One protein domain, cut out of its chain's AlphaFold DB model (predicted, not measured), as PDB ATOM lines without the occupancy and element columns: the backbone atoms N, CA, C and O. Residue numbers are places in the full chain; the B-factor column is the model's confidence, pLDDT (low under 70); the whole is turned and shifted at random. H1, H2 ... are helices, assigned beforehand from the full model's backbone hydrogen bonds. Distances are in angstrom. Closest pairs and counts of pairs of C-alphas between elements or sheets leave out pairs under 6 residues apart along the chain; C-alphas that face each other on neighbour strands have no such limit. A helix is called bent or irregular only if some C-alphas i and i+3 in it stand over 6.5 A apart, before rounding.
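AT A GLANCE: This is residues 45 to 101 of the 102 residues of an uncharacterized protein of Cannabis sativa (UniProt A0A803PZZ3). Two long helices, H1 and H3, run opposite ways and overlap in part in a loose, elongated model, with short H2 near both; residues 45 to 55 stick out at one end, and a loop round residues 79 to 84 makes the other. The printed part has 57 residues, with helices H1, H2, H3 in chain order, no named strand, and class all helix. It is loose, with a radius of gyration of the C-alphas of 14.2 A and spans of 50 by 16 by 16 A.

IN THESE COORDINATES: H1, residues 46 to 63, begins at C-alpha (118.157, 212.273, 82.838) and measures 24.6 A. It has a kink of 46 degrees near residue 53 and is irregular: C-alphas 47 and 50 are 7.8 A apart. H2 is residues 66 to 69, 5.2 A. H3, residues 86 to 99, measures 20.2 A and ends at C-alpha (131.006, 196.592, 87.137).

HOW THE PARTS SIT: H1 and H3 are close but not clearly touching, the closest C-alphas, His 63 and Lys 94, 7.5 A apart, at a shallow tilt of 23 degrees, opposite ways. H2 is likewise close but not clearly touching to H1, closest C-alphas Ile 60 and Asp 66 at 5.9 A, and to H3, Ile 68 and Asp 95 at 7.7 A. Every O i to N i+4 pair is within hydrogen-bond range in H3, 10 of 14 in H1; H2 is too short for one.

THE WHOLE: The C-alphas of Ser 47 and Gly 82, the two farthest apart, are 49.8 A apart. The printed part has no cut. The link H1 to H2 is tight; H2 to H3, 16 residues, is long, and in it residues 79 to 80 pair antiparallel with 83 to 84. pLDDT is under 70 at residues 45 to 49, 68 to 75, 78 to 79 and 101.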
ATOM      1  N   ASP A  45     121.870 210.391  80.231       59.03
ATOM      2  CA  ASP A  45     121.390 211.644  80.804       59.03
ATOM      3  C   ASP A  45     119.980 211.426  81.384       59.03
ATOM      4  O   ASP A  45     119.294 210.452  81.050       59.03
ATOM      5  N   ARG A  46     119.506 212.334  82.242       63.88
ATOM      6  CA  ARG A  46     118.157 212.273  82.838       63.88
ATOM      7  C   ARG A  46     117.055 212.214  81.772       63.88
ATOM      8  O   ARG A  46     115.976 211.695  82.042       63.88
ATOM      9  N   SER A  47     117.342 212.686  80.561       68.69
ATOM     10  CA  SER A  47     116.455 212.630  79.395       68.69
ATOM     11  C   SER A  47     116.284 211.231  78.782       68.69
ATOM     12  O   SER A  47     115.281 210.993  78.113       68.69
ATOM     13  N   ASN A  48     117.208 210.290  79.016       68.06
ATOM     14  CA  ASN A  48     117.157 208.929  78.459       68.06
ATOM     15  C   ASN A  48     116.806 207.859  79.513       68.06
ATOM     16  O   ASN A  48     116.778 206.666  79.217       68.06
ATOM     17  N   PHE A  49     116.460 208.271  80.736       69.31
ATOM     18  CA  PHE A  49     116.171 207.360  81.847       69.31
ATOM     19  C   PHE A  49     115.140 206.273  81.499       69.31
ATOM     20  O   PHE A  49     115.271 205.137  81.944       69.31
ATOM     21  N   SER A  50     114.141 206.580  80.663       73.12
ATOM     22  CA  SER A  50     113.133 205.595  80.256       73.12
ATOM     23  C   SER A  50     113.694 204.477  79.374       73.12
ATOM     24  O   SER A  50     113.302 203.326  79.544       73.12
ATOM     25  N   ALA A  51     114.589 204.788  78.434       71.44
ATOM     26  CA  ALA A  51     115.166 203.780  77.544       71.44
ATOM     27  C   ALA A  51     116.221 202.946  78.281       71.44
ATOM     28  O   ALA A  51     116.200 201.719  78.186       71.44
ATOM     29  N   LEU A  52     117.034 203.597  79.122       72.06
ATOM     30  CA  LEU A  52     117.915 202.922  80.073       72.06
ATOM     31  C   LEU A  52     117.135 201.938  80.942       72.06
ATOM     32  O   LEU A  52     117.512 200.779  81.058       72.06
ATOM     33  N   LYS A  53     116.024 202.384  81.532       75.12
ATOM     34  CA  LYS A  53     115.192 201.552  82.400       75.12
ATOM     35  C   LYS A  53     114.671 200.319  81.654       75.12
ATOM     36  O   LYS A  53     114.746 199.221  82.194       75.12
ATOM     37  N   SER A  54     114.230 200.470  80.407       77.62
ATOM     38  CA  SER A  54     113.782 199.347  79.572       77.62
ATOM     39  C   SER A  54     114.894 198.364  79.193       77.62
ATOM     40  O   SER A  54     114.599 197.196  78.973       77.62
ATOM     41  N   GLN A  55     116.154 198.800  79.119       73.12
ATOM     42  CA  GLN A  55     117.295 197.930  78.793       73.12
ATOM     43  C   GLN A  55     117.918 197.286  80.039       73.12
ATOM     44  O   GLN A  55     118.277 196.109  80.045       73.12
ATOM     45  N   VAL A  56     118.017 198.044  81.127       75.44
ATOM     46  CA  VAL A  56     118.719 197.637  82.343       75.44
ATOM     47  C   VAL A  56     117.828 196.803  83.259       75.44
ATOM     48  O   VAL A  56     118.315 195.825  83.815       75.44
ATOM     49  N   ILE A  57     116.522 197.087  83.365       79.31
ATOM     50  CA  ILE A  57     115.616 196.292  84.218       79.31
ATOM     51  C   ILE A  57     115.555 194.812  83.815       79.31
ATOM     52  O   ILE A  57     115.734 193.975  84.699       79.31
ATOM     53  N   PRO A  58     115.348 194.438  82.536       79.12
ATOM     54  CA  PRO A  58     115.334 193.028  82.147       79.12
ATOM     55  C   PRO A  58     116.657 192.329  82.452       79.12
ATOM     56  O   PRO A  58     116.665 191.157  82.811       79.12
ATOM     57  N   THR A  59     117.768 193.060  82.353       76.00
ATOM     58  CA  THR A  59     119.106 192.529  82.616       76.00
ATOM     59  C   THR A  59     119.346 192.346  84.119       76.00
ATOM     60  O   THR A  59     119.867 191.313  84.530       76.00
ATOM     61  N   ILE A  60     118.889 193.281  84.959       78.31
ATOM     62  CA  ILE A  60     118.908 193.143  86.426       78.31
ATOM     63  C   ILE A  60     118.087 191.925  86.860       78.31
ATOM     64  O   ILE A  60     118.590 191.093  87.612       78.31
ATOM     65  N   ILE A  61     116.854 191.805  86.358       78.88
ATOM     66  CA  ILE A  61     115.944 190.703  86.699       78.88
ATOM     67  C   ILE A  61     116.499 189.371  86.180       78.88
ATOM     68  O   ILE A  61     116.536 188.389  86.913       78.88
ATOM     69  N   GLY A  62     116.981 189.331  84.935       79.38
ATOM     70  CA  GLY A  62     117.502 188.114  84.309       79.38
ATOM     71  C   GLY A  62     118.766 187.566  84.976       79.38
ATOM     72  O   GLY A  62     118.986 186.357  84.963       79.38
ATOM     73  N   HIS A  63     119.575 188.431  85.590       74.69
ATOM     74  CA  HIS A  63     120.793 188.035  86.300       74.69
ATOM     75  C   HIS A  63     120.642 187.980  87.831       74.69
ATOM     76  O   HIS A  63     121.603 187.617  88.518       74.69
ATOM     77  N   GLY A  64     119.460 188.303  88.375       75.69
ATOM     78  CA  GLY A  64     119.214 188.355  89.820       75.69
ATOM     79  C   GLY A  64     120.180 189.309  90.529       75.69
ATOM     80  O   GLY A  64     120.871 188.906  91.473       75.69
ATOM     81  N   LEU A  65     120.337 190.511  89.966       73.56
ATOM     82  CA  LEU A  65     121.193 191.586  90.487       73.56
ATOM     83  C   LEU A  65     120.426 192.572  91.368       73.56
ATOM     84  O   LEU A  65     121.035 193.464  91.950       73.56
ATOM     85  N   ASP A  66     119.107 192.436  91.448       74.00
ATOM     86  CA  ASP A  66     118.204 193.269  92.236       74.00
ATOM     87  C   ASP A  66     118.643 193.349  93.701       74.00
ATOM     88  O   ASP A  66     118.772 194.446  94.237       74.00
ATOM     89  N   ASP A  67     119.029 192.220  94.289       70.88
ATOM     90  CA  ASP A  67     119.544 192.139  95.660       70.88
ATOM     91  C   ASP A  67     120.856 192.916  95.890       70.88
ATOM     92  O   ASP A  67     121.098 193.446  96.978       70.88
ATOM     93  N   ILE A  68     121.711 192.999  94.864       68.62
ATOM     94  CA  ILE A  68     123.004 193.700  94.921       68.62
ATOM     95  C   ILE A  68     122.801 195.196  94.665       68.62
ATOM     96  O   ILE A  68     123.393 196.029  95.348       68.62
ATOM     97  N   LEU A  69     121.933 195.551  93.712       69.88
ATOM     98  CA  LEU A  69     121.677 196.936  93.314       69.88
ATOM     99  C   LEU A  69     120.882 197.715  94.367       69.88
ATOM    100  O   LEU A  69     121.113 198.907  94.560       69.88
ATOM    101  N   LEU A  70     119.940 197.048  95.040       68.75
ATOM    102  CA  LEU A  70     119.111 197.646  96.088       68.75
ATOM    103  C   LEU A  70     119.841 197.726  97.441       68.75
ATOM    104  O   LEU A  70     119.267 198.203  98.418       68.75
ATOM    105  N   GLY A  71     121.101 197.273  97.500       60.31
ATOM    106  CA  GLY A  71     121.928 197.277  98.707       60.31
ATOM    107  C   GLY A  71     121.477 196.272  99.770       60.31
ATOM    108  O   GLY A  71     121.855 196.410 100.931       60.31
ATOM    109  N   GLY A  72     120.659 195.282  99.395       62.38
ATOM    110  CA  GLY A  72     120.079 194.311 100.323       62.38
ATOM    111  C   GLY A  72     121.049 193.205 100.746       62.38
ATOM    112  O   GLY A  72     120.911 192.666 101.841       62.38
ATOM    113  N   VAL A  73     122.042 192.878  99.910       64.75
ATOM    114  CA  VAL A  73     122.962 191.754 100.148       64.75
ATOM    115  C   VAL A  73     124.423 192.205 100.102       64.75
ATOM    116  O   VAL A  73     124.976 192.513  99.044       64.75
ATOM    117  N   CYS A  74     125.075 192.209 101.269       67.12
ATOM    118  CA  CYS A  74     126.522 192.392 101.385       67.12
ATOM    119  C   CYS A  74     127.295 191.155 100.900       67.12
ATOM    120  O   CYS A  74     126.757 190.049 100.848       67.12
ATOM    121  N   ALA A  75     128.578 191.349 100.568       67.62
ATOM    122  CA  ALA A  75     129.469 190.275 100.137       67.62
ATOM    123  C   ALA A  75     129.420 189.081 101.120       67.62
ATOM    124  O   ALA A  75     129.674 189.279 102.312       67.62
ATOM    125  N   PRO A  76     129.118 187.856 100.645       73.00
ATOM    126  CA  PRO A  76     129.073 186.673 101.492       73.00
ATOM    127  C   PRO A  76     130.427 186.410 102.145       73.00
ATOM    128  O   PRO A  76     131.479 186.672 101.557       73.00
ATOM    129  N   GLU A  77     130.420 185.833 103.344       73.44
ATOM    130  CA  GLU A  77     131.663 185.508 104.035       73.44
ATOM    131  C   GLU A  77     132.498 184.501 103.233       73.44
ATOM    132  O   GLU A  77     131.965 183.573 102.618       73.44
ATOM    133  N   ARG A  78     133.823 184.699 103.205       68.88
ATOM    134  CA  ARG A  78     134.738 183.923 102.351       68.88
ATOM    135  C   ARG A  78     134.791 182.446 102.724       68.88
ATOM    136  O   ARG A  78     134.971 181.605 101.841       68.88
ATOM    137  N   LEU A  79     134.652 182.144 104.010       67.19
ATOM    138  CA  LEU A  79     134.577 180.785 104.518       67.19
ATOM    139  C   LEU A  79     133.284 180.617 105.305       67.19
ATOM    140  O   LEU A  79     132.978 181.423 106.173       67.19
ATOM    141  N   VAL A  80     132.572 179.530 105.035       72.69
ATOM    142  CA  VAL A  80     131.438 179.076 105.842       72.69
ATOM    143  C   VAL A  80     131.821 177.703 106.383       72.69
ATOM    144  O   VAL A  80     132.169 176.809 105.613       72.69
ATOM    145  N   ASN A  81     131.844 177.543 107.710       73.62
ATOM    146  CA  ASN A  81     132.261 176.304 108.388       73.62
ATOM    147  C   ASN A  81     133.633 175.747 107.938       73.62
ATOM    148  O   ASN A  81     133.822 174.539 107.812       73.62
ATOM    149  N   GLY A  82     134.611 176.621 107.675       75.25
ATOM    150  CA  GLY A  82     135.956 176.195 107.263       75.25
ATOM    151  C   GLY A  82     136.051 175.678 105.821       75.25
ATOM    152  O   GLY A  82     137.088 175.141 105.437       75.25
ATOM    153  N   GLN A  83     135.001 175.848 105.014       72.69
ATOM    154  CA  GLN A  83     134.990 175.573 103.576       72.69
ATOM    155  C   GLN A  83     134.755 176.863 102.785       72.69
ATOM    156  O   GLN A  83     134.122 177.800 103.270       72.69
ATOM    157  N   THR A  84     135.282 176.924 101.560       75.06
ATOM    158  CA  THR A  84     135.090 178.073 100.662       75.06
ATOM    159  C   THR A  84     133.610 178.251 100.358       75.06
ATOM    160  O   THR A  84     132.965 177.322  99.877       75.06
ATOM    161  N   ASN A  85     133.087 179.452 100.596       78.38
ATOM    162  CA  ASN A  85     131.686 179.739 100.341       78.38
ATOM    163  C   ASN A  85     131.404 179.792  98.823       78.38
ATOM    164  O   ASN A  85     131.940 180.676  98.139       78.38
ATOM    165  N   PRO A  86     130.576 178.891  98.265       76.75
ATOM    166  CA  PRO A  86     130.202 178.955  96.853       76.75
ATOM    167  C   PRO A  86     129.400 180.227  96.527       76.75
ATOM    168  O   PRO A  86     129.561 180.779  95.434       76.75
ATOM    169  N   GLU A  87     128.645 180.762  97.491       76.88
ATOM    170  CA  GLU A  87     127.861 181.994  97.336       76.88
ATOM    171  C   GLU A  87     128.756 183.210  97.098       76.88
ATOM    172  O   GLU A  87     128.411 184.087  96.310       76.88
ATOM    173  N   LEU A  88     129.963 183.235  97.682       78.25
ATOM    174  CA  LEU A  88     130.939 184.292  97.408       78.25
ATOM    175  C   LEU A  88     131.330 184.316  95.922       78.25
ATOM    176  O   LEU A  88     131.543 185.384  95.351       78.25
ATOM    177  N   THR A  89     131.428 183.154  95.275       78.75
ATOM    178  CA  THR A  89     131.784 183.079  93.849       78.75
ATOM    179  C   THR A  89     130.645 183.595  92.974       78.75
ATOM    180  O   THR A  89     130.891 184.308  92.002       78.75
ATOM    181  N   ILE A  90     129.402 183.267  93.329       81.12
ATOM    182  CA  ILE A  90     128.206 183.755  92.634       81.12
ATOM    183  C   ILE A  90     128.086 185.271  92.804       81.12
ATOM    184  O   ILE A  90     127.935 185.980  91.810       81.12
ATOM    185  N   TRP A  91     128.248 185.771  94.030       82.06
ATOM    186  CA  TRP A  91     128.252 187.201  94.326       82.06
ATOM    187  C   TRP A  91     129.344 187.934  93.545       82.06
ATOM    188  O   TRP A  91     129.049 188.906  92.864       82.06
ATOM    189  N   LYS A  92     130.580 187.414  93.518       80.88
ATOM    190  CA  LYS A  92     131.674 188.005  92.728       80.88
ATOM    191  C   LYS A  92     131.387 188.041  91.231       80.88
ATOM    192  O   LYS A  92     131.753 189.005  90.572       80.88
ATOM    193  N   ARG A  93     130.764 187.001  90.667       81.25
ATOM    194  CA  ARG A  93     130.380 186.999  89.243       81.25
ATOM    195  C   ARG A  93     129.338 188.069  88.950       81.25
ATOM    196  O   ARG A  93     129.443 188.746  87.936       81.25
ATOM    197  N   LYS A  94     128.353 188.214  89.834       78.75
ATOM    198  CA  LYS A  94     127.311 189.235  89.727       78.75
ATOM    199  C   LYS A  94     127.875 190.652  89.888       78.75
ATOM    200  O   LYS A  94     127.543 191.523  89.096       78.75
ATOM    201  N   ASP A  95     128.774 190.853  90.848       79.50
ATOM    202  CA  ASP A  95     129.493 192.111  91.081       79.50
ATOM    203  C   ASP A  95     130.352 192.512  89.870       79.50
ATOM    204  O   ASP A  95     130.235 193.620  89.359       79.50
ATOM    205  N   GLN A  96     131.131 191.578  89.316       81.56
ATOM    206  CA  GLN A  96     131.905 191.816  88.092       81.56
ATOM    207  C   GLN A  96     131.022 192.093  86.871       81.56
ATOM    208  O   GLN A  96     131.375 192.920  86.035       81.56
ATOM    209  N   LEU A  97     129.873 191.423  86.762       78.19
ATOM    210  CA  LEU A  97     128.909 191.691  85.700       78.19
ATOM    211  C   LEU A  97     128.347 193.112  85.811       78.19
ATOM    212  O   LEU A  97     128.264 193.803  84.803       78.19
ATOM    213  N   LEU A  98     128.018 193.560  87.023       74.69
ATOM    214  CA  LEU A  98     127.543 194.916  87.273       74.69
ATOM    215  C   LEU A  98     128.625 195.964  86.977       74.69
ATOM    216  O   LEU A  98     128.348 196.964  86.320       74.69
ATOM    217  N   LEU A  99     129.861 195.723  87.419       75.62
ATOM    218  CA  LEU A  99     131.006 196.592  87.137       75.62
ATOM    219  C   LEU A  99     131.331 196.664  85.643       75.62
ATOM    220  O   LEU A  99     131.785 197.697  85.179       75.62
ATOM    221  N   SER A 100     131.058 195.606  84.875       73.62
ATOM    222  CA  SER A 100     131.206 195.622  83.414       73.62
ATOM    223  C   SER A 100     130.221 196.568  82.710       73.62
ATOM    224  O   SER A 100     130.324 196.739  81.493       73.62
ATOM    225  N   TRP A 101     129.226 197.111  83.417       68.88
ATOM    226  CA  TRP A 101     128.206 198.000  82.852       68.88
ATOM    227  C   TRP A 101     128.429 199.481  83.183       68.88
ATOM    228  O   TRP A 101     127.698 200.315  82.646       68.88
TER     229      TRP A 101